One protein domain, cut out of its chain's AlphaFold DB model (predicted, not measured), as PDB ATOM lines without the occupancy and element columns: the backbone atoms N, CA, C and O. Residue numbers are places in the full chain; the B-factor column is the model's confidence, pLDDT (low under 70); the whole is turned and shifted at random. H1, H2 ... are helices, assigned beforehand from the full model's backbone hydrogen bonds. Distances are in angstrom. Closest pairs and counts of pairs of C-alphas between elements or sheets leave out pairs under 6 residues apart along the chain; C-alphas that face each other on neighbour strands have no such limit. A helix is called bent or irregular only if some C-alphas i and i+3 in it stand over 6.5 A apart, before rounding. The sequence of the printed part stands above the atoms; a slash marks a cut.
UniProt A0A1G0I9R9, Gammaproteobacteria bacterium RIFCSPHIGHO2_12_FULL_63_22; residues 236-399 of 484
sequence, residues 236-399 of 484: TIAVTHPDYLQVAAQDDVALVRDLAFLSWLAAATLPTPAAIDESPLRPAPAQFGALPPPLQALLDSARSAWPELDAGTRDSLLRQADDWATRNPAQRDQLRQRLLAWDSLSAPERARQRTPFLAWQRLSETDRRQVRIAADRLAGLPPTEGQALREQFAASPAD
ATOM      1  N   THR A 236     -20.273 -27.471   2.120       77.50
ATOM      2  CA  THR A 236     -20.882 -26.675   3.188       77.50
ATOM      3  C   THR A 236     -20.665 -27.307   4.566       77.50
ATOM      4  O   THR A 236     -20.251 -26.614   5.487       77.50
ATOM      5  N   ILE A 237     -20.872 -28.625   4.708       75.06
ATOM      6  CA  ILE A 237     -20.645 -29.333   5.983       75.06
ATOM      7  C   ILE A 237     -19.158 -29.325   6.352       75.06
ATOM      8  O   ILE A 237     -18.820 -29.122   7.515       75.06
ATOM      9  N   ALA A 238     -18.271 -29.517   5.371       80.12
ATOM     10  CA  ALA A 238     -16.832 -29.491   5.598       80.12
ATOM     11  C   ALA A 238     -16.368 -28.109   6.086       80.12
ATOM     12  O   ALA A 238     -15.656 -28.029   7.080       80.12
ATOM     13  N   VAL A 239     -16.799 -27.028   5.428       82.94
ATOM     14  CA  VAL A 239     -16.390 -25.648   5.749       82.94
ATOM     15  C   VAL A 239     -16.948 -25.153   7.081       82.94
ATOM     16  O   VAL A 239     -16.320 -24.314   7.713       82.94
ATOM     17  N   THR A 240     -18.104 -25.651   7.524       76.62
ATOM     18  CA  THR A 240     -18.666 -25.294   8.839       76.62
ATOM     19  C   THR A 240     -18.262 -26.253   9.954       76.62
ATOM     20  O   THR A 240     -18.830 -26.199  11.045       76.62
ATOM     21  N   HIS A 241     -17.315 -27.156   9.700       80.69
ATOM     22  CA  HIS A 241     -16.865 -28.111  10.699       80.69
ATOM     23  C   HIS A 241     -16.121 -27.392  11.844       80.69
ATOM     24  O   HIS A 241     -15.148 -26.685  11.586       80.69
ATOM     25  N   PRO A 242     -16.477 -27.610  13.125       76.81
ATOM     26  CA  PRO A 242     -15.917 -26.845  14.247       76.81
ATOM     27  C   PRO A 242     -14.389 -26.959  14.373       76.81
ATOM     28  O   PRO A 242     -13.724 -25.995  14.741       76.81
ATOM     29  N   ASP A 243     -13.820 -28.114  14.013       82.31
ATOM     30  CA  ASP A 243     -12.369 -28.358  14.047       82.31
ATOM     31  C   ASP A 243     -11.685 -28.235  12.677       82.31
ATOM     32  O   ASP A 243     -10.576 -28.739  12.495       82.31
ATOM     33  N   TYR A 244     -12.317 -27.595  11.686       88.50
ATOM     34  CA  TYR A 244     -11.770 -27.508  10.326       88.50
ATOM     35  C   TYR A 244     -10.311 -27.047  10.310       88.50
ATOM     36  O   TYR A 244      -9.458 -27.712   9.727       88.50
ATOM     37  N   LEU A 245     -10.013 -25.925  10.977       85.62
ATOM     38  CA  LEU A 245      -8.678 -25.320  10.953       85.62
ATOM     39  C   LEU A 245      -7.628 -26.259  11.555       85.62
ATOM     40  O   LEU A 245      -6.497 -26.287  11.080       85.62
ATOM     41  N   GLN A 246      -8.011 -27.057  12.555       86.62
ATOM     42  CA  GLN A 246      -7.137 -28.049  13.172       86.62
ATOM     43  C   GLN A 246      -6.799 -29.179  12.208       86.62
ATOM     44  O   GLN A 246      -5.637 -29.547  12.049       86.62
ATOM     45  N   VAL A 247      -7.816 -29.721  11.545       87.12
ATOM     46  CA  VAL A 247      -7.655 -30.844  10.617       87.12
ATOM     47  C   VAL A 247      -6.969 -30.398   9.317       87.12
ATOM     48  O   VAL A 247      -6.252 -31.179   8.679       87.12
ATOM     49  N   ALA A 248      -7.151 -29.134   8.935       88.12
ATOM     50  CA  ALA A 248      -6.535 -28.505   7.775       88.12
ATOM     51  C   ALA A 248      -5.029 -28.235   7.958       88.12
ATOM     52  O   ALA A 248      -4.279 -28.398   6.990       88.12
ATOM     53  N   ALA A 249      -4.586 -27.885   9.171       83.12
ATOM     54  CA  ALA A 249      -3.218 -27.474   9.507       83.12
ATOM     55  C   ALA A 249      -2.240 -28.654   9.710       83.12
ATOM     56  O   ALA A 249      -1.662 -28.825  10.781       83.12
ATOM     57  N   GLN A 250      -2.043 -29.481   8.677       75.88
ATOM     58  CA  GLN A 250      -1.169 -30.665   8.743       75.88
ATOM     59  C   GLN A 250       0.294 -30.354   9.042       75.88
ATOM     60  O   GLN A 250       0.915 -31.054   9.842       75.88
ATOM     61  N   ASP A 251       0.822 -29.310   8.411       73.88
ATOM     62  CA  ASP A 251       2.239 -28.962   8.516       73.88
ATOM     63  C   ASP A 251       2.599 -28.494   9.934       73.88
ATOM     64  O   ASP A 251       3.727 -28.669  10.392       73.88
ATOM     65  N   ASP A 252       1.610 -27.987  10.675       79.50
ATOM     66  CA  ASP A 252       1.792 -27.503  12.036       79.50
ATOM     67  C   ASP A 252       1.555 -28.600  13.101       79.50
ATOM     68  O   ASP A 252       1.829 -28.359  14.272       79.50
ATOM     69  N   VAL A 253       1.094 -29.819  12.768       79.06
ATOM     70  CA  VAL A 253       0.716 -30.842  13.782       79.06
ATOM     71  C   VAL A 253       1.873 -31.194  14.722       79.06
ATOM     72  O   VAL A 253       1.686 -31.298  15.937       79.06
ATOM     73  N   ALA A 254       3.081 -31.359  14.177       82.56
ATOM     74  CA  ALA A 254       4.272 -31.641  14.978       82.56
ATOM     75  C   ALA A 254       4.669 -30.444  15.858       82.56
ATOM     76  O   ALA A 254       5.055 -30.637  17.011       82.56
ATOM     77  N   LEU A 255       4.514 -29.220  15.336       87.69
ATOM     78  CA  LEU A 255       4.777 -27.975  16.063       87.69
ATOM     79  C   LEU A 255       3.805 -27.806  17.231       87.69
ATOM     80  O   LEU A 255       4.210 -27.507  18.348       87.69
ATOM     81  N   VAL A 256       2.523 -28.047  16.971       87.88
ATOM     82  CA  VAL A 256       1.422 -27.925  17.925       87.88
ATOM     83  C   VAL A 256       1.592 -28.917  19.073       87.88
ATOM     84  O   VAL A 256       1.447 -28.543  20.235       87.88
ATOM     85  N   ARG A 257       1.945 -30.175  18.779       86.12
ATOM     86  CA  ARG A 257       2.161 -31.195  19.817       86.12
ATOM     87  C   ARG A 257       3.281 -30.809  20.782       86.12
ATOM     88  O   ARG A 257       3.136 -30.993  21.987       86.12
ATOM     89  N   ASP A 258       4.368 -30.260  20.250       90.56
ATOM     90  CA  ASP A 258       5.562 -29.916  21.019       90.56
ATOM     91  C   ASP A 258       5.607 -28.408  21.357       90.56
ATOM     92  O   ASP A 258       6.665 -27.879  21.693       90.56
ATOM     93  N   LEU A 259       4.464 -27.707  21.300       92.38
ATOM     94  CA  LEU A 259       4.386 -26.241  21.328       92.38
ATOM     95  C   LEU A 259       5.079 -25.609  22.535       92.38
ATOM     96  O   LEU A 259       5.864 -24.675  22.376       92.38
ATOM     97  N   ALA A 260       4.800 -26.111  23.738       91.88
ATOM     98  CA  ALA A 260       5.392 -25.580  24.963       91.88
ATOM     99  C   ALA A 260       6.922 -25.755  24.970       91.88
ATOM    100  O   ALA A 260       7.662 -24.829  25.296       91.88
ATOM    101  N   PHE A 261       7.407 -26.916  24.525       94.50
ATOM    102  CA  PHE A 261       8.839 -27.183  24.410       94.50
ATOM    103  C   PHE A 261       9.506 -26.289  23.357       94.50
ATOM    104  O   PHE A 261      10.550 -25.695  23.620       94.50
ATOM    105  N   LEU A 262       8.896 -26.151  22.179       94.25
ATOM    106  CA  LEU A 262       9.424 -25.310  21.105       94.25
ATOM    107  C   LEU A 262       9.388 -23.822  21.464       94.25
ATOM    108  O   LEU A 262      10.286 -23.085  21.071       94.25
ATOM    109  N   SER A 263       8.401 -23.387  22.249       93.19
ATOM    110  CA  SER A 263       8.320 -22.013  22.752       93.19
ATOM    111  C   SER A 263       9.425 -21.711  23.766       93.19
ATOM    112  O   SER A 263      10.068 -20.666  23.681       93.19
ATOM    113  N   TRP A 264       9.706 -22.655  24.669       94.81
ATOM    114  CA  TRP A 264      10.856 -22.586  25.576       94.81
ATOM    115  C   TRP A 264      12.186 -22.560  24.814       94.81
ATOM    116  O   TRP A 264      13.041 -21.711  25.076       94.81
ATOM    117  N   LEU A 265      12.347 -23.443  23.824       94.19
ATOM    118  CA  LEU A 265      13.556 -23.515  23.007       94.19
ATOM    119  C   LEU A 265      13.763 -22.231  22.190       94.19
ATOM    120  O   LEU A 265      14.886 -21.731  22.107       94.19
ATOM    121  N   ALA A 266      12.694 -21.676  21.616       93.12
ATOM    122  CA  ALA A 266      12.724 -20.403  20.906       93.12
ATOM    123  C   ALA A 266      13.208 -19.271  21.819       93.12
ATOM    124  O   ALA A 266      14.156 -18.577  21.465       93.12
ATOM    125  N   ALA A 267      12.640 -19.137  23.019       90.00
ATOM    126  CA  ALA A 267      13.045 -18.112  23.982       90.00
ATOM    127  C   ALA A 267      14.495 -18.271  24.473       90.00
ATOM    128  O   ALA A 267      15.170 -17.282  24.754       90.00
ATOM    129  N   ALA A 268      14.991 -19.507  24.570       87.19
ATOM    130  CA  ALA A 268      16.365 -19.785  24.983       87.19
ATOM    131  C   ALA A 268      17.404 -19.502  23.883       87.19
ATOM    132  O   ALA A 268      18.587 -19.338  24.183       87.19
ATOM    133  N   THR A 269      16.996 -19.494  22.610       84.56
ATOM    134  CA  THR A 269      17.935 -19.538  21.478       84.56
ATOM    135  C   THR A 269      17.789 -18.409  20.467       84.56
ATOM    136  O   THR A 269      18.704 -18.205  19.663       84.56
ATOM    137  N   LEU A 270      16.671 -17.687  20.491       84.56
ATOM    138  CA  LEU A 270      16.360 -16.584  19.592       84.56
ATOM    139  C   LEU A 270      16.279 -15.272  20.382       84.56
ATOM    140  O   LEU A 270      15.883 -15.276  21.548       84.56
ATOM    141  N   PRO A 271      16.638 -14.135  19.767       75.62
ATOM    142  CA  PRO A 271      16.455 -12.837  20.398       75.62
ATOM    143  C   PRO A 271      14.966 -12.551  20.629       75.62
ATOM    144  O   PRO A 271      14.124 -12.859  19.777       75.62
ATOM    145  N   THR A 272      14.651 -11.928  21.768       65.81
ATOM    146  CA  THR A 272      13.297 -11.460  22.081       65.81
ATOM    147  C   THR A 272      12.853 -10.483  20.986       65.81
ATOM    148  O   THR A 272      13.569  -9.515  20.705       65.81
ATOM    149  N   PRO A 273      11.719 -10.731  20.312       60.41
ATOM    150  CA  PRO A 273      11.272  -9.858  19.244       60.41
ATOM    151  C   PRO A 273      10.816  -8.526  19.852       60.41
ATOM    152  O   PRO A 273      10.179  -8.504  20.904       60.41
ATOM    153  N   ALA A 274      11.134  -7.406  19.198       55.31
ATOM    154  CA  ALA A 274      10.537  -6.124  19.562       55.31
ATOM    155  C   ALA A 274       9.012  -6.235  19.415       55.31
ATOM    156  O   ALA A 274       8.548  -6.820  18.435       55.31
ATOM    157  N   ALA A 275       8.250  -5.698  20.374       52.53
ATOM    158  CA  ALA A 275       6.791  -5.678  20.312       52.53
ATOM    159  C   ALA A 275       6.356  -5.049  18.979       52.53
ATOM    160  O   ALA A 275       6.567  -3.859  18.746       52.53
ATOM    161  N   ILE A 276       5.826  -5.871  18.075       45.91
ATOM    162  CA  ILE A 276       5.296  -5.401  16.800       45.91
ATOM    163  C   ILE A 276       3.842  -5.026  17.052       45.91
ATOM    164  O   ILE A 276       3.097  -5.816  17.626       45.91
ATOM    165  N   ASP A 277       3.468  -3.825  16.621       42.12
ATOM    166  CA  ASP A 277       2.087  -3.356  16.593       42.12
ATOM    167  C   ASP A 277       1.282  -4.283  15.667       42.12
ATOM    168  O   ASP A 277       1.388  -4.228  14.436       42.12
ATOM    169  N   GLU A 278       0.570  -5.239  16.263       52.25
ATOM    170  CA  GLU A 278      -0.306  -6.137  15.528       52.25
ATOM    171  C   GLU A 278      -1.452  -5.303  14.962       52.25
ATOM    172  O   GLU A 278      -2.303  -4.809  15.701       52.25
ATOM    173  N   SER A 279      -1.481  -5.131  13.636       40.91
ATOM    174  CA  SER A 279      -2.631  -4.506  12.982       40.91
ATOM    175  C   SER A 279      -3.898  -5.248  13.411       40.91
ATOM    176  O   SER A 279      -3.985  -6.458  13.170       40.91
ATOM    177  N   PRO A 280      -4.882  -4.564  14.025       45.38
ATOM    178  CA  PRO A 280      -6.099  -5.220  14.458       45.38
ATOM    179  C   PRO A 280      -6.764  -5.857  13.238       45.38
ATOM    180  O   PRO A 280      -7.014  -5.188  12.229       45.38
ATOM    181  N   LEU A 281      -7.019  -7.166  13.323       54.97
ATOM    182  CA  LEU A 281      -7.804  -7.873  12.319       54.97
ATOM    183  C   LEU A 281      -9.118  -7.106  12.122       54.97
ATOM    184  O   LEU A 281      -9.805  -6.781  13.092       54.97
ATOM    185  N   ARG A 282      -9.472  -6.804  10.867       57.38
ATOM    186  CA  ARG A 282     -10.802  -6.263  10.568       57.38
ATOM    187  C   ARG A 282     -11.840  -7.285  11.042       57.38
ATOM    188  O   ARG A 282     -11.788  -8.413  10.555       57.38
ATOM    189  N   PRO A 283     -12.771  -6.907  11.931       66.31
ATOM    190  CA  PRO A 283     -13.779  -7.836  12.420       66.31
ATOM    191  C   PRO A 283     -14.718  -8.255  11.284       66.31
ATOM    192  O   PRO A 283     -15.068  -7.433  10.427       66.31
ATOM    193  N   ALA A 284     -15.155  -9.514  11.291       73.62
ATOM    194  CA  ALA A 284     -16.135 -10.031  10.346       73.62
ATOM    195  C   ALA A 284     -17.404  -9.161  10.292       73.62
ATOM    196  O   ALA A 284     -17.914  -8.719  11.333       73.62
ATOM    197  N   PRO A 285     -17.994  -8.971   9.097       80.12
ATOM    198  CA  PRO A 285     -19.247  -8.244   8.967       80.12
ATOM    199  C   PRO A 285     -20.371  -8.921   9.767       80.12
ATOM    200  O   PRO A 285     -20.513 -10.147   9.793       80.12
ATOM    201  N   ALA A 286     -21.200  -8.101  10.417       79.62
ATOM    202  CA  ALA A 286     -22.352  -8.559  11.201       79.62
ATOM    203  C   ALA A 286     -23.478  -9.143  10.340       79.62
ATOM    204  O   ALA A 286     -24.240  -9.987  10.799       79.62
ATOM    205  N   GLN A 287     -23.577  -8.719   9.079       85.75
ATOM    206  CA  GLN A 287     -24.625  -9.162   8.167       85.75
ATOM    207  C   GLN A 287     -24.079 -10.204   7.190       85.75
ATOM    208  O   GLN A 287     -23.110  -9.935   6.482       85.75
ATOM    209  N   PHE A 288     -24.748 -11.354   7.088       84.56
ATOM    210  CA  PHE A 288     -24.375 -12.423   6.151       84.56
ATOM    211  C   PHE A 288     -24.386 -11.947   4.687       84.56
ATOM    212  O   PHE A 288     -23.533 -12.323   3.889       84.56
ATOM    213  N   GLY A 289     -25.325 -11.063   4.327       87.81
ATOM    214  CA  GLY A 289     -25.432 -10.514   2.971       87.81
ATOM    215  C   GLY A 289     -24.266  -9.610   2.551       87.81
ATOM    216  O   GLY A 289     -24.092  -9.377   1.359       87.81
ATOM    217  N   ALA A 290     -23.450  -9.129   3.497       87.44
ATOM    218  CA  ALA A 290     -22.255  -8.334   3.208       87.44
ATOM    219  C   ALA A 290     -21.041  -9.195   2.804       87.44
ATOM    220  O   ALA A 290     -19.994  -8.656   2.449       87.44
ATOM    221  N   LEU A 291     -21.163 -10.526   2.867       86.62
ATOM    222  CA  LEU A 291     -20.111 -11.450   2.457       86.62
ATOM    223  C   LEU A 291     -19.997 -11.531   0.924       86.62
ATOM    224  O   LEU A 291     -21.007 -11.437   0.227       86.62
ATOM    225  N   PRO A 292     -18.802 -11.783   0.368       87.50
ATOM    226  CA  PRO A 292     -18.643 -12.119  -1.044       87.50
ATOM    227  C   PRO A 292     -19.529 -13.313  -1.464       87.50
ATOM    228  O   PRO A 292     -19.581 -14.305  -0.732       87.50
ATOM    229  N   PRO A 293     -20.162 -13.294  -2.659       87.31
ATOM    230  CA  PRO A 293     -21.004 -14.392  -3.150       87.31
ATOM    231  C   PRO A 293     -20.398 -15.809  -3.067       87.31
ATOM    232  O   PRO A 293     -21.123 -16.719  -2.662       87.31
ATOM    233  N   PRO A 294     -19.102 -16.047  -3.385       85.88
ATOM    234  CA  PRO A 294     -18.528 -17.389  -3.254       85.88
ATOM    235  C   PRO A 294     -18.474 -17.878  -1.799       85.88
ATOM    236  O   PRO A 294     -18.685 -19.062  -1.550       85.88
ATOM    237  N   LEU A 295     -18.256 -16.979  -0.832       84.69
ATOM    238  CA  LEU A 295     -18.250 -17.328   0.592       84.69
ATOM    239  C   LEU A 295     -19.672 -17.555   1.121       84.69
ATOM    240  O   LEU A 295     -19.877 -18.456   1.929       84.69
ATOM    241  N   GLN A 296     -20.666 -16.812   0.618       88.25
ATOM    242  CA  GLN A 296     -22.074 -17.040   0.970       88.25
ATOM    243  C   GLN A 296     -22.551 -18.448   0.589       88.25
ATOM    244  O   GLN A 296     -23.281 -19.063   1.357       88.25
ATOM    245  N   ALA A 297     -22.138 -18.964  -0.575       87.44
ATOM    246  CA  ALA A 297     -22.504 -20.313  -1.011       87.44
ATOM    247  C   ALA A 297     -21.861 -21.406  -0.138       87.44
ATOM    248  O   ALA A 297     -22.499 -22.411   0.168       87.44
ATOM    249  N   LEU A 298     -20.609 -21.205   0.288       85.25
ATOM    250  CA  LEU A 298     -19.902 -22.144   1.167       85.25
ATOM    251  C   LEU A 298     -20.448 -22.136   2.600       85.25
ATOM    252  O   LEU A 298     -20.467 -23.180   3.243       85.25
ATOM    253  N   LEU A 299     -20.916 -20.984   3.083       86.31
ATOM    254  CA  LEU A 299     -21.417 -20.788   4.448       86.31
ATOM    255  C   LEU A 299     -22.948 -20.798   4.542       86.31
ATOM    256  O   LEU A 299     -23.506 -20.323   5.529       86.31
ATOM    257  N   ASP A 300     -23.646 -21.323   3.533       81.81
ATOM    258  CA  ASP A 300     -25.109 -21.247   3.466       81.81
ATOM    259  C   ASP A 300     -25.802 -21.944   4.653       81.81
ATOM    260  O   ASP A 300     -26.794 -21.433   5.169       81.81
ATOM    261  N   SER A 301     -25.224 -23.033   5.177       76.19
ATOM    262  CA  SER A 301     -25.718 -23.702   6.394       76.19
ATOM    263  C   SER A 301     -25.662 -22.815   7.640       76.19
ATOM    264  O   SER A 301     -26.476 -22.985   8.544       76.19
ATOM    265  N   ALA A 302     -24.732 -21.858   7.691       75.62
ATOM    266  CA  ALA A 302     -24.572 -20.928   8.803       75.62
ATOM    267  C   ALA A 302     -25.427 -19.658   8.643       75.62
ATOM    268  O   ALA A 302     -25.458 -18.832   9.553       75.62
ATOM    269  N   ARG A 303     -26.132 -19.479   7.514       81.62
ATOM    270  CA  ARG A 303     -26.899 -18.260   7.202       81.62
ATOM    271  C   ARG A 303     -27.936 -17.916   8.272       81.62
ATOM    272  O   ARG A 303     -28.067 -16.746   8.621       81.62
ATOM    273  N   SER A 304     -28.677 -18.910   8.762       76.44
ATOM    274  CA  SER A 304     -29.735 -18.717   9.765       76.44
ATOM    275  C   SER A 304     -29.177 -18.329  11.133       76.44
ATOM    276  O   SER A 304     -29.738 -17.454  11.782       76.44
ATOM    277  N   ALA A 305     -28.057 -18.936  11.534       77.19
ATOM    278  CA  ALA A 305     -27.402 -18.689  12.816       77.19
ATOM    279  C   ALA A 305     -26.464 -17.468  12.798       77.19
ATOM    280  O   ALA A 305     -26.085 -16.972  13.854       77.19
ATOM    281  N   TRP A 306     -26.092 -16.948  11.620       80.31
ATOM    282  CA  TRP A 306     -25.092 -15.882  11.460       80.31
ATOM    283  C   TRP A 306     -25.274 -14.657  12.373       80.31
ATOM    284  O   TRP A 306     -24.265 -14.178  12.895       80.31
ATOM    285  N   PRO A 307     -26.499 -14.131  12.592       81.50
ATOM    286  CA  PRO A 307     -26.704 -12.976  13.467       81.50
ATOM    287  C   PRO A 307     -26.417 -13.258  14.949       81.50
ATOM    288  O   PRO A 307     -26.114 -12.328  15.690       81.50
ATOM    289  N   GLU A 308     -26.519 -14.519  15.374       77.44
ATOM    290  CA  GLU A 308     -26.341 -14.961  16.765       77.44
ATOM    291  C   GLU A 308     -24.880 -15.319  17.079       77.44
ATOM    292  O   GLU A 308     -24.492 -15.407  18.243       77.44
ATOM    293  N   LEU A 309     -24.049 -15.490  16.045       75.50
ATOM    294  CA  LEU A 309     -22.634 -15.807  16.199       75.50
ATOM    295  C   LEU A 309     -21.835 -14.593  16.694       75.50
ATOM    296  O   LEU A 309     -21.911 -13.482  16.145       75.50
ATOM    297  N   ASP A 310     -20.973 -14.826  17.681       78.44
ATOM    298  CA  ASP A 310     -19.980 -13.846  18.107       78.44
ATOM    299  C   ASP A 310     -18.978 -13.536  16.977       78.44
ATOM    300  O   ASP A 310     -18.854 -14.260  15.982       78.44
ATOM    301  N   ALA A 311     -18.263 -12.419  17.113       75.25
ATOM    302  CA  ALA A 311     -17.326 -11.964  16.089       75.25
ATOM    303  C   ALA A 311     -16.197 -12.979  15.826       75.25
ATOM    304  O   ALA A 311     -15.848 -13.200  14.668       75.25
ATOM    305  N   GLY A 312     -15.689 -13.652  16.865       73.12
ATOM    306  CA  GLY A 312     -14.602 -14.624  16.738       73.12
ATOM    307  C   GLY A 312     -15.029 -15.908  16.029       73.12
ATOM    308  O   GLY A 312     -14.268 -16.462  15.226       73.12
ATOM    309  N   THR A 313     -16.265 -16.359  16.253       74.38
ATOM    310  CA  THR A 313     -16.834 -17.496  15.516       74.38
ATOM    311  C   THR A 313     -17.059 -17.140  14.044       74.38
ATOM    312  O   THR A 313     -16.678 -17.919  13.164       74.38
ATOM    313  N   ARG A 314     -17.573 -15.937  13.743       82.38
ATOM    314  CA  ARG A 314     -17.711 -15.455  12.354       82.38
ATOM    315  C   ARG A 314     -16.358 -15.344  11.650       82.38
ATOM    316  O   ARG A 314     -16.216 -15.861  10.543       82.38
ATOM    317  N   ASP A 315     -15.349 -14.766  12.299       83.00
ATOM    318  CA  ASP A 315     -13.979 -14.681  11.767       83.00
ATOM    319  C   ASP A 315     -13.392 -16.069  11.475       83.00
ATOM    320  O   ASP A 315     -12.697 -16.284  10.479       83.00
ATOM    321  N   SER A 316     -13.676 -17.045  12.335       81.81
ATOM    322  CA  SER A 316     -13.217 -18.418  12.145       81.81
ATOM    323  C   SER A 316     -13.896 -19.086  10.953       81.81
ATOM    324  O   SER A 316     -13.198 -19.717  10.166       81.81
ATOM    325  N   LEU A 317     -15.208 -18.924  10.762       84.62
ATOM    326  CA  LEU A 317     -15.916 -19.447   9.584       84.62
ATOM    327  C   LEU A 317     -15.425 -18.813   8.277       84.62
ATOM    328  O   LEU A 317     -15.275 -19.505   7.272       84.62
ATOM    329  N   LEU A 318     -15.113 -17.515   8.287       87.88
ATOM    330  CA  LEU A 318     -14.551 -16.845   7.113       87.88
ATOM    331  C   LEU A 318     -13.160 -17.369   6.761       87.88
ATOM    332  O   LEU A 318     -12.902 -17.642   5.592       87.88
ATOM    333  N   ARG A 319     -12.292 -17.581   7.758       86.56
ATOM    334  CA  ARG A 319     -10.973 -18.201   7.542       86.56
ATOM    335  C   ARG A 319     -11.084 -19.624   6.991       86.56
ATOM    336  O   ARG A 319     -10.305 -19.991   6.120       86.56
ATOM    337  N   GLN A 320     -12.054 -20.407   7.466       89.81
ATOM    338  CA  GLN A 320     -12.320 -21.758   6.954       89.81
ATOM    339  C   GLN A 320     -12.771 -21.724   5.492       89.81
ATOM    340  O   GLN A 320     -12.261 -22.480   4.668       89.81
ATOM    341  N   ALA A 321     -13.696 -20.823   5.159       89.50
ATOM    342  CA  ALA A 321     -14.215 -20.688   3.805       89.50
ATOM    343  C   ALA A 321     -13.154 -20.172   2.817       89.50
ATOM    344  O   ALA A 321     -13.101 -20.648   1.683       89.50
ATOM    345  N   ASP A 322     -12.287 -19.252   3.247       90.25
ATOM    346  CA  ASP A 322     -11.164 -18.751   2.447       90.25
ATOM    347  C   ASP A 322     -10.103 -19.841   2.203       90.25
ATOM    348  O   ASP A 322      -9.739 -20.122   1.057       90.25
ATOM    349  N   ASP A 323      -9.694 -20.564   3.253       91.19
ATOM    350  CA  ASP A 323      -8.791 -21.715   3.123       91.19
ATOM    351  C   ASP A 323      -9.395 -22.805   2.217       91.19
ATOM    352  O   ASP A 323      -8.716 -23.336   1.339       91.19
ATOM    353  N   TRP A 324     -10.693 -23.095   2.332       91.62
ATOM    354  CA  TRP A 324     -11.364 -24.046   1.442       91.62
ATOM    355  C   TRP A 324     -11.371 -23.583  -0.017       91.62
ATOM    356  O   TRP A 324     -11.137 -24.383  -0.934       91.62
ATOM    357  N   ALA A 325     -11.621 -22.292  -0.249       90.25
ATOM    358  CA  ALA A 325     -11.672 -21.704  -1.581       90.25
ATOM    359  C   ALA A 325     -10.321 -21.798  -2.304       90.25
ATOM    360  O   ALA A 325     -10.305 -22.088  -3.503       90.25
ATOM    361  N   THR A 326      -9.207 -21.639  -1.583       91.81
ATOM    362  CA  THR A 326      -7.847 -21.733  -2.147       91.81
ATOM    363  C   THR A 326      -7.397 -23.169  -2.452       91.81
ATOM    364  O   THR A 326      -6.515 -23.371  -3.291       91.81
ATOM    365  N   ARG A 327      -8.018 -24.188  -1.839       91.88
ATOM    366  CA  ARG A 327      -7.695 -25.608  -2.072       91.88
ATOM    367  C   ARG A 327      -8.239 -26.128  -3.402       91.88
ATOM    368  O   ARG A 327      -9.386 -25.871  -3.771       91.88
ATOM    369  N   ASN A 328      -7.445 -26.956  -4.081       93.06
ATOM    370  CA  ASN A 328      -7.863 -27.677  -5.286       93.06
ATOM    371  C   ASN A 328      -8.787 -28.880  -4.954       93.06
ATOM    372  O   ASN A 328      -8.875 -29.285  -3.791       93.06
ATOM    373  N   PRO A 329      -9.472 -29.493  -5.944       90.19
ATOM    374  CA  PRO A 329     -10.418 -30.585  -5.687       90.19
ATOM    375  C   PRO A 329      -9.819 -31.787  -4.940       90.19
ATOM    376  O   PRO A 329     -10.451 -32.313  -4.029       90.19
ATOM    377  N   ALA A 330      -8.581 -32.181  -5.259       90.38
ATOM    378  CA  ALA A 330      -7.913 -33.299  -4.589       90.38
ATOM    379  C   ALA A 330      -7.583 -32.977  -3.118       90.38
ATOM    380  O   ALA A 330      -7.796 -33.804  -2.233       90.38
ATOM    381  N   GLN A 331      -7.122 -31.754  -2.837       89.50
ATOM    382  CA  GLN A 331      -6.858 -31.274  -1.478       89.50
ATOM    383  C   GLN A 331      -8.141 -31.187  -0.644       89.50
ATOM    384  O   GLN A 331      -8.119 -31.503   0.548       89.50
ATOM    385  N   ARG A 332      -9.260 -30.787  -1.263       92.50
ATOM    386  CA  ARG A 332     -10.586 -30.783  -0.629       92.50
ATOM    387  C   ARG A 332     -11.037 -32.197  -0.291       92.50
ATOM    388  O   ARG A 332     -11.394 -32.447   0.854       92.50
ATOM    389  N   ASP A 333     -10.948 -33.138  -1.233       89.00
ATOM    390  CA  ASP A 333     -11.282 -34.551  -0.997       89.00
ATOM    391  C   ASP A 333     -10.459 -35.145   0.158       89.00
ATOM    392  O   ASP A 333     -11.018 -35.763   1.068       89.00
ATOM    393  N   GLN A 334      -9.148 -34.888   0.175       90.25
ATOM    394  CA  GLN A 334      -8.262 -35.317   1.256       90.25
ATOM    395  C   GLN A 334      -8.626 -34.660   2.594       90.25
ATOM    396  O   GLN A 334      -8.530 -35.293   3.644       90.25
ATOM    397  N   LEU A 335      -9.035 -33.388   2.603       90.56
ATOM    398  CA  LEU A 335      -9.504 -32.725   3.819       90.56
ATOM    399  C   LEU A 335     -10.808 -33.342   4.336       90.56
ATOM    400  O   LEU A 335     -10.879 -33.646   5.522       90.56
ATOM    401  N   ARG A 336     -11.782 -33.647   3.471       88.12
ATOM    402  CA  ARG A 336     -13.025 -34.321   3.900       88.12
ATOM    403  C   ARG A 336     -12.759 -35.689   4.516       88.12
ATOM    404  O   ARG A 336     -13.331 -36.012   5.548       88.12
ATOM    405  N   GLN A 337     -11.866 -36.480   3.921       87.38
ATOM    406  CA  GLN A 337     -11.478 -37.775   4.491       87.38
ATOM    407  C   GLN A 337     -10.852 -37.627   5.880       87.38
ATOM    408  O   GLN A 337     -11.125 -38.431   6.767       87.38
ATOM    409  N   ARG A 338     -10.045 -36.584   6.086       88.69
ATOM    410  CA  ARG A 338      -9.445 -36.300   7.392       88.69
ATOM    411  C   ARG A 338     -10.455 -35.806   8.410       88.69
ATOM    412  O   ARG A 338     -10.333 -36.192   9.558       88.69
ATOM    413  N   LEU A 339     -11.433 -34.997   8.005       84.25
ATOM    414  CA  LEU A 339     -12.529 -34.575   8.883       84.25
ATOM    415  C   LEU A 339     -13.336 -35.792   9.344       84.25
ATOM    416  O   LEU A 339     -13.539 -35.969  10.535       84.25
ATOM    417  N   LEU A 340     -13.662 -36.710   8.432       84.00
ATOM    418  CA  LEU A 340     -14.318 -37.973   8.789       84.00
ATOM    419  C   LEU A 340     -13.459 -38.843   9.721       84.00
ATOM    420  O   LEU A 340     -13.969 -39.423  10.676       84.00
ATOM    421  N   ALA A 341     -12.151 -38.935   9.468       84.38
ATOM    422  CA  ALA A 341     -11.233 -39.656  10.348       84.38
ATOM    423  C   ALA A 341     -11.113 -38.978  11.724       84.38
ATOM    424  O   ALA A 341     -11.066 -39.656  12.745       84.38
ATOM    425  N   TRP A 342     -11.106 -37.648  11.760       80.25
ATOM    426  CA  TRP A 342     -11.116 -36.860  12.982       80.25
ATOM    427  C   TRP A 342     -12.393 -37.097  13.788       80.25
ATOM    428  O   TRP A 342     -12.305 -37.363  14.982       80.25
ATOM    429  N   ASP A 343     -13.558 -37.102  13.143       78.50
ATOM    430  CA  ASP A 343     -14.845 -37.386  13.786       78.50
ATOM    431  C   ASP A 343     -14.949 -38.821  14.303       78.50
ATOM    432  O   ASP A 343     -15.668 -39.077  15.269       78.50
ATOM    433  N   SER A 344     -14.191 -39.750  13.713       79.75
ATOM    434  CA  SER A 344     -14.080 -41.122  14.213       79.75
ATOM    435  C   SER A 344     -13.217 -41.256  15.476       79.75
ATOM    436  O   SER A 344     -13.280 -42.289  16.144       79.75
ATOM    437  N   LEU A 345     -12.425 -40.231  15.831       72.25
ATOM    438  CA  LEU A 345     -11.668 -40.211  17.083       72.25
ATOM    439  C   LEU A 345     -12.605 -40.043  18.279       72.25
ATOM    440  O   LEU A 345     -13.573 -39.271  18.258       72.25
ATOM    441  N   SER A 346     -12.251 -40.690  19.387       77.50
ATOM    442  CA  SER A 346     -13.004 -40.537  20.627       77.50
ATOM    443  C   SER A 346     -12.966 -39.081  21.115       77.50
ATOM    444  O   SER A 346     -11.999 -38.343  20.906       77.50
ATOM    445  N   ALA A 347     -14.020 -38.644  21.809       68.12
ATOM    446  CA  ALA A 347     -14.074 -37.313  22.415       68.12
ATOM    447  C   ALA A 347     -12.830 -36.954  23.266       68.12
ATOM    448  O   ALA A 347     -12.320 -35.841  23.097       68.12
ATOM    449  N   PRO A 348     -12.273 -37.839  24.126       68.62
ATOM    450  CA  PRO A 348     -11.051 -37.514  24.860       68.62
ATOM    451  C   PRO A 348      -9.824 -37.363  23.950       68.62
ATOM    452  O   PRO A 348      -8.961 -36.540  24.244       68.62
ATOM    453  N   GLU A 349      -9.729 -38.104  22.844       71.94
ATOM    454  CA  GLU A 349      -8.631 -37.949  21.881       71.94
ATOM    455  C   GLU A 349      -8.721 -36.618  21.138       71.94
ATOM    456  O   GLU A 349      -7.722 -35.899  21.062       71.94
ATOM    457  N   ARG A 350      -9.919 -36.241  20.676       79.75
ATOM    458  CA  ARG A 350     -10.154 -34.921  20.073       79.75
ATOM    459  C   ARG A 350      -9.866 -33.800  21.064       79.75
ATOM    460  O   ARG A 350      -9.163 -32.857  20.724       79.75
ATOM    461  N   ALA A 351     -10.328 -33.912  22.312       73.62
ATOM    462  CA  ALA A 351     -10.068 -32.915  23.351       73.62
ATOM    463  C   ALA A 351      -8.566 -32.749  23.641       73.62
ATOM    464  O   ALA A 351      -8.073 -31.622  23.687       73.62
ATOM    465  N   ARG A 352      -7.820 -33.856  23.767       76.00
ATOM    466  CA  ARG A 352      -6.357 -33.828  23.955       76.00
ATOM    467  C   ARG A 352      -5.639 -33.140  22.799       76.00
ATOM    468  O   ARG A 352      -4.670 -32.429  23.037       76.00
ATOM    469  N   GLN A 353      -6.108 -33.345  21.572       80.62
ATOM    470  CA  GLN A 353      -5.523 -32.727  20.386       80.62
ATOM    471  C   GLN A 353      -5.961 -31.262  20.211       80.62
ATOM    472  O   GLN A 353      -5.186 -30.460  19.698       80.62
ATOM    473  N   ARG A 354      -7.164 -30.866  20.645       80.31
ATOM    474  CA  ARG A 354      -7.673 -29.480  20.554       80.31
ATOM    475  C   ARG A 354      -6.893 -28.499  21.419       80.31
ATOM    476  O   ARG A 354      -6.560 -27.411  20.957       80.31
ATOM    477  N   THR A 355      -6.588 -28.870  22.662       77.19
ATOM    478  CA  THR A 355      -5.897 -27.999  23.627       77.19
ATOM    479  C   THR A 355      -4.620 -27.355  23.073       77.19
ATOM    480  O   THR A 355      -4.532 -26.123  23.099       77.19
ATOM    481  N   PRO A 356      -3.654 -28.119  22.525       80.06
ATOM    482  CA  PRO A 356      -2.437 -27.529  21.988       80.06
ATOM    483  C   PRO A 356      -2.692 -26.654  20.758       80.06
ATOM    484  O   PRO A 356      -2.045 -25.624  20.574       80.06
ATOM    485  N   PHE A 357      -3.666 -27.028  19.929       85.69
ATOM    486  CA  PHE A 357      -3.999 -26.284  18.723       85.69
ATOM    487  C   PHE A 357      -4.642 -24.926  19.039       85.69
ATOM    488  O   PHE A 357      -4.309 -23.919  18.418       85.69
ATOM    489  N   LEU A 358      -5.499 -24.860  20.060       82.38
ATOM    490  CA  LEU A 358      -6.075 -23.599  20.532       82.38
ATOM    491  C   LEU A 358      -5.011 -22.654  21.100       82.38
ATOM    492  O   LEU A 358      -5.127 -21.441  20.943       82.38
ATOM    493  N   ALA A 359      -3.981 -23.188  21.760       83.19
ATOM    494  CA  ALA A 359      -2.842 -22.388  22.199       83.19
ATOM    495  C   ALA A 359      -2.062 -21.831  20.995       83.19
ATOM    496  O   ALA A 359      -1.838 -20.626  20.927       83.19
ATOM    497  N   TRP A 360      -1.767 -22.669  19.993       87.50
ATOM    498  CA  TRP A 360      -1.121 -22.254  18.740       87.50
ATOM    499  C   TRP A 360      -1.880 -21.138  18.010       87.50
ATOM    500  O   TRP A 360      -1.280 -20.154  17.583       87.50
ATOM    501  N   GLN A 361      -3.208 -21.248  17.903       83.38
ATOM    502  CA  GLN A 361      -4.039 -20.244  17.231       83.38
ATOM    503  C   GLN A 361      -4.052 -18.879  17.930       83.38
ATOM    504  O   GLN A 361      -4.284 -17.867  17.267       83.38
ATOM    505  N   ARG A 362      -3.826 -18.849  19.248       81.75
ATOM    506  CA  ARG A 362      -3.762 -17.611  20.039       81.75
ATOM    507  C   ARG A 362      -2.411 -16.911  19.942       81.75
ATOM    508  O   ARG A 362      -2.324 -15.755  20.341       81.75
ATOM    509  N   LEU A 363      -1.380 -17.585  19.431       82.06
ATOM    510  CA  LEU A 363      -0.064 -16.984  19.262       82.06
ATOM    511  C   LEU A 363      -0.072 -15.918  18.166       82.06
ATOM    512  O   LEU A 363      -0.710 -16.092  17.116       82.06
ATOM    513  N   SER A 364       0.720 -14.868  18.391       83.38
ATOM    514  CA  SER A 364       1.055 -13.872  17.373       83.38
ATOM    515  C   SER A 364       1.736 -14.530  16.169       83.38
ATOM    516  O   SER A 364       2.360 -15.591  16.281       83.38
ATOM    517  N   GLU A 365       1.681 -13.899  14.994       83.25
ATOM    518  CA  GLU A 365       2.419 -14.409  13.824       83.25
ATOM    519  C   GLU A 365       3.941 -14.369  14.057       83.25
ATOM    520  O   GLU A 365       4.706 -15.170  13.517       83.25
ATOM    521  N   THR A 366       4.408 -13.451  14.903       83.25
ATOM    522  CA  THR A 366       5.810 -13.391  15.322       83.25
ATOM    523  C   THR A 366       6.185 -14.591  16.185       83.25
ATOM    524  O   THR A 366       7.164 -15.266  15.864       83.25
ATOM    525  N   ASP A 367       5.383 -14.923  17.195       86.00
ATOM    526  CA  ASP A 367       5.602 -16.099  18.042       86.00
ATOM    527  C   ASP A 367       5.530 -17.396  17.228       86.00
ATOM    528  O   ASP A 367       6.399 -18.259  17.360       86.00
ATOM    529  N   ARG A 368       4.558 -17.526  16.312       89.44
ATOM    530  CA  ARG A 368       4.459 -18.700  15.427       89.44
ATOM    531  C   ARG A 368       5.695 -18.869  14.546       89.44
ATOM    532  O   ARG A 368       6.180 -19.989  14.379       89.44
ATOM    533  N   ARG A 369       6.252 -17.775  14.013       89.94
ATOM    534  CA  ARG A 369       7.523 -17.814  13.265       89.94
ATOM    535  C   ARG A 369       8.691 -18.256  14.144       89.94
ATOM    536  O   ARG A 369       9.488 -19.077  13.701       89.94
ATOM    537  N   GLN A 370       8.786 -17.762  15.376       89.44
ATOM    538  CA  GLN A 370       9.848 -18.170  16.302       89.44
ATOM    539  C   GLN A 370       9.771 -19.658  16.661       89.44
ATOM    540  O   GLN A 370      10.796 -20.340  16.650       89.44
ATOM    541  N   VAL A 371       8.568 -20.181  16.901       92.56
ATOM    542  CA  VAL A 371       8.343 -21.615  17.144       92.56
ATOM    543  C   VAL A 371       8.760 -22.462  15.934       92.56
ATOM    544  O   VAL A 371       9.421 -23.484  16.114       92.56
ATOM    545  N   ARG A 372       8.447 -22.026  14.704       92.88
ATOM    546  CA  ARG A 372       8.894 -22.702  13.467       92.88
ATOM    547  C   ARG A 372      10.420 -22.731  13.346       92.88
ATOM    548  O   ARG A 372      10.989 -23.798  13.152       92.88
ATOM    549  N   ILE A 373      11.088 -21.594  13.565       92.50
ATOM    550  CA  ILE A 373      12.559 -21.511  13.543       92.50
ATOM    551  C   ILE A 373      13.182 -22.439  14.598       92.50
ATOM    552  O   ILE A 373      14.177 -23.113  14.326       92.50
ATOM    553  N   ALA A 374      12.608 -22.498  15.803       93.38
ATOM    554  CA  ALA A 374      13.085 -23.392  16.854       93.38
ATOM    555  C   ALA A 374      12.917 -24.873  16.480       93.38
ATOM    556  O   ALA A 374      13.799 -25.681  16.779       93.38
ATOM    557  N   ALA A 375      11.828 -25.230  15.796       93.62
ATOM    558  CA  ALA A 375      11.606 -26.585  15.303       93.62
ATOM    559  C   ALA A 375      12.599 -26.981  14.202       93.62
ATOM    560  O   ALA A 375      13.175 -28.067  14.277       93.62
ATOM    561  N   ASP A 376      12.867 -26.093  13.241       92.75
ATOM    562  CA  ASP A 376      13.871 -26.322  12.193       92.75
ATOM    563  C   ASP A 376      15.266 -26.510  12.798       92.75
ATOM    564  O   ASP A 376      16.019 -27.410  12.419       92.75
ATOM    565  N   ARG A 377      15.598 -25.699  13.809       91.12
ATOM    566  CA  ARG A 377      16.852 -25.835  14.550       91.12
ATOM    567  C   ARG A 377      16.935 -27.177  15.269       91.12
ATOM    568  O   ARG A 377      17.963 -27.835  15.175       91.12
ATOM    569  N   LEU A 378      15.870 -27.587  15.959       92.75
ATOM    570  CA  LEU A 378      15.804 -28.880  16.640       92.75
ATOM    571  C   LEU A 378      15.991 -30.046  15.662       92.75
ATOM    572  O   LEU A 378      16.710 -30.988  15.980       92.75
ATOM    573  N   ALA A 379      15.376 -29.978  14.478       91.44
ATOM    574  CA  ALA A 379      15.509 -30.999  13.441       91.44
ATOM    575  C   ALA A 379      16.944 -31.112  12.892       91.44
ATOM    576  O   ALA A 379      17.341 -32.184  12.441       91.44
ATOM    577  N   GLY A 380      17.722 -30.026  12.948       92.12
ATOM    578  CA  GLY A 380      19.137 -30.005  12.576       92.12
ATOM    579  C   GLY A 380      20.110 -30.485  13.663       92.12
ATOM    580  O   GLY A 380      21.293 -30.649  13.367       92.12
ATOM    581  N   LEU A 381      19.657 -30.697  14.906       93.12
ATOM    582  CA  LEU A 381      20.514 -31.157  16.005       93.12
ATOM    583  C   LEU A 381      20.709 -32.684  15.987       93.12
ATOM    584  O   LEU A 381      19.803 -33.425  15.595       93.12
ATOM    585  N   PRO A 382      21.854 -33.191  16.485       95.44
ATOM    586  CA  PRO A 382      22.016 -34.611  16.770       95.44
ATOM    587  C   PRO A 382      20.913 -35.122  17.713       95.44
ATOM    588  O   PRO A 382      20.531 -34.419  18.654       95.44
ATOM    589  N   PRO A 383      20.430 -36.368  17.541       90.56
ATOM    590  CA  PRO A 383      19.309 -36.891  18.327       90.56
ATOM    591  C   PRO A 383      19.598 -36.914  19.834       90.56
ATOM    592  O   PRO A 383      18.691 -36.705  20.636       90.56
ATOM    593  N   THR A 384      20.858 -37.110  20.230       92.81
ATOM    594  CA  THR A 384      21.297 -37.069  21.634       92.81
ATOM    595  C   THR A 384      21.171 -35.677  22.245       92.81
ATOM    596  O   THR A 384      20.740 -35.547  23.387       92.81
ATOM    597  N   GLU A 385      21.505 -34.630  21.490       92.19
ATOM    598  CA  GLU A 385      21.389 -33.241  21.949       92.19
ATOM    599  C   GLU A 385      19.922 -32.809  22.018       92.19
ATOM    600  O   GLU A 385      19.495 -32.206  23.003       92.19
ATOM    601  N   GLY A 386      19.119 -33.188  21.018       92.44
ATOM    602  CA  GLY A 386      17.674 -32.960  21.034       92.44
ATOM    603  C   GLY A 386      16.984 -33.639  22.223       92.44
ATOM    604  O   GLY A 386      16.119 -33.038  22.861       92.44
ATOM    605  N   GLN A 387      17.390 -34.867  22.560       92.56
ATOM    606  CA  GLN A 387      16.871 -35.592  23.721       92.56
ATOM    607  C   GLN A 387      17.272 -34.917  25.041       92.56
ATOM    608  O   GLN A 387      16.417 -34.729  25.905       92.56
ATOM    609  N   ALA A 388      18.526 -34.471  25.170       94.31
ATOM    610  CA  ALA A 388      18.992 -33.751  26.356       94.31
ATOM    611  C   ALA A 388      18.201 -32.450  26.596       94.31
ATOM    612  O   ALA A 388      17.816 -32.156  27.728       94.31
ATOM    613  N   LEU A 389      17.887 -31.695  25.535       93.88
ATOM    614  CA  LEU A 389      17.040 -30.498  25.630       93.88
ATOM    615  C   LEU A 389      15.616 -30.833  26.096       93.88
ATOM    616  O   LEU A 389      15.049 -30.113  26.920       93.88
ATOM    617  N   ARG A 390      15.031 -31.932  25.603       93.88
ATOM    618  CA  ARG A 390      13.701 -32.390  26.042       93.88
ATOM    619  C   ARG A 390      13.699 -32.808  27.507       93.88
ATOM    620  O   ARG A 390      12.761 -32.469  28.221       93.88
ATOM    621  N   GLU A 391      14.736 -33.501  27.962       94.06
ATOM    622  CA  GLU A 391      14.897 -33.884  29.368       94.06
ATOM    623  C   GLU A 391      15.059 -32.660  30.270       94.06
ATOM    624  O   GLU A 391      14.442 -32.589  31.332       94.06
ATOM    625  N   GLN A 392      15.805 -31.651  29.816       92.88
ATOM    626  CA  GLN A 392      15.961 -30.393  30.539       92.88
ATOM    627  C   GLN A 392      14.628 -29.643  30.686       92.88
ATOM    628  O   GLN A 392      14.308 -29.147  31.768       92.88
ATOM    629  N   PHE A 393      13.815 -29.604  29.628       92.94
ATOM    630  CA  PHE A 393      12.468 -29.039  29.699       92.94
ATOM    631  C   PHE A 393      11.547 -29.865  30.610       92.94
ATOM    632  O   PHE A 393      10.867 -29.302  31.468       92.94
ATOM    633  N   ALA A 394      11.570 -31.194  30.487       92.00
ATOM    634  CA  ALA A 394      10.755 -32.100  31.297       92.00
ATOM    635  C   ALA A 394      11.099 -32.044  32.796       92.00
ATOM    636  O   ALA A 394      10.224 -32.273  33.629       92.00
ATOM    637  N   ALA A 395      12.343 -31.700  33.145       91.81
ATOM    638  CA  ALA A 395      12.771 -31.477  34.524       91.81
ATOM    639  C   ALA A 395      12.193 -30.189  35.148       91.81
ATOM    640  O   ALA A 395      12.241 -30.023  36.368       91.81
ATOM    641  N   SER A 396      11.643 -29.270  34.343       86.62
ATOM    642  CA  SER A 396      11.010 -28.047  34.847       86.62
ATOM    643  C   SER A 396       9.652 -28.348  35.504       86.62
ATOM    644  O   SER A 396       8.935 -29.223  35.020       86.62
ATOM    645  N   PRO A 397       9.232 -27.613  36.555       84.31
ATOM    646  CA  PRO A 397       7.913 -27.791  37.169       84.31
ATOM    647  C   PRO A 397       6.761 -27.645  36.166       84.31
ATOM    648  O   PRO A 397       6.829 -26.806  35.267       84.31
ATOM    649  N   ALA A 398       5.676 -28.403  36.357       78.81
ATOM    650  CA  ALA A 398       4.518 -28.397  35.455       78.81
ATOM    651  C   ALA A 398       3.898 -26.997  35.275       78.81
ATOM    652  O   ALA A 398       3.533 -26.633  34.160       78.81
ATOM    653  N   ASP A 399       3.861 -26.178  36.331       77.38
ATOM    654  CA  ASP A 399       3.370 -24.794  36.254       77.38
ATOM    655  C   ASP A 399       4.260 -23.907  35.370       77.38
ATOM    656  O   ASP A 399       3.765 -23.056  34.636       77.38
TER     657      ASP A 399
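What this domain is: This is residues 236 to 399 of the 484 residues of a protein of Gammaproteobacteria bacterium RIFCSPHIGHO2_12_FULL_63_22 (UniProt A0A1G0I9R9). Four helices, H1 to H4, run in a line from one end of the domain to the other, and five more, H6 to H10, zigzag loosely along that line. Between the two passes, residues 270 to 292 make a long arch, with no named element, back to the end where H1 lies; there short H5 touches H1 and H6, while H4, H9 and H10 make the opposite end. Contacts between the helices are few and mostly crossed. The printed part has 164 residues with ten named helices, H1 to H10 in order, and no named strand, an all-helix domain. It is only just loose, close to compact, with a radius of gyration of the C-alphas of 18.7 A and spans of 54 by 40 by 31 A.

How they stand to each other: H1, residues 236 to 239, only just touches H5, residues 293 to 298, with 3 pairs of C-alphas within 8 A; the closest C-alphas, of Thr 236 and Leu 298, are 5.1 A apart. H1 also touches H6, residues 311 to 326, but with residues 317 to 324 of H6 alone; the closest C-alphas, of Val 239 and Ala 321, are 5.8 A apart. H5 and H6 touch about perpendicular, at 84 degrees, with the C-alphas of Leu 295 and Ala 321 closest at 6.2 A. H2, residues 244 to 248, touches H7, residues 329 to 343; the closest C-alphas, of Val 247 and Leu 339, are 6.4 A apart. H3, residues 253 to 257, touches residues 353 to 360 of H8, residues 347 to 362, with the C-alphas of Val 256 and Pro 356 closest at 5.6 A. H4, residues 259 to 269, touches H9, residues 365 to 379, about perpendicular at 84 degrees; the closest C-alphas, of Ala 266 and Ala 374, are 5.0 A apart. H4 only just touches H10, residues 383 to 394, with 3 pairs of C-alphas within 8 A; Phe 261 and Phe 393 have the closest C-alphas, 6.7 A apart. H6 and H7 are close but not clearly touching, at a steep tilt of 45 degrees, opposite ways, with the C-alphas of Trp 324 and Arg 332 closest at 7.1 A. Among the pairs that are apart are H6 and H8, and H8 and H10. Every O i to N i+4 pair is within hydrogen-bond range in H2, H3, H4, H5, H6, H7, H9 and H10; in H8 10 of 12 are, and H1 is too short for such a pair.

Where its parts are: H1 begins at C-alpha 236, (-20.882, -26.675, 3.188), and H2, H3 and H5 are short too. H4 measures 15.1 A from first to last C-alpha. H6 starts at C-alpha 311, (-17.326, -11.964, 16.089), and measures 22.8 A. H7 and H9 each measure 21.1 A. H8 measures 22.4 A and has a kink of 29 degrees near residue 356; it is neither bent nor irregular, but only just, as C-alphas 353 and 356 are 6.3 A apart. H10 measures 16.3 A and ends at C-alpha 394, (10.755, -32.100, 31.297).

The domain as a whole: The two C-alphas farthest apart, those of Gly 289 and Thr 384, are 56.9 A apart. The printed part has no cut. The links from H4 to H5, 23 residues, and from H5 to H6, 12 residues, are long; the other links are tight. Residues 344 to 349, of which 347 to 349 belong to H8, stand free, and so do residues 379 to 385, of which 383 to 385 belong to H10. The mean pLDDT of the printed part is 83.0, with residues 272 to 283 and 347 to 348 under 70.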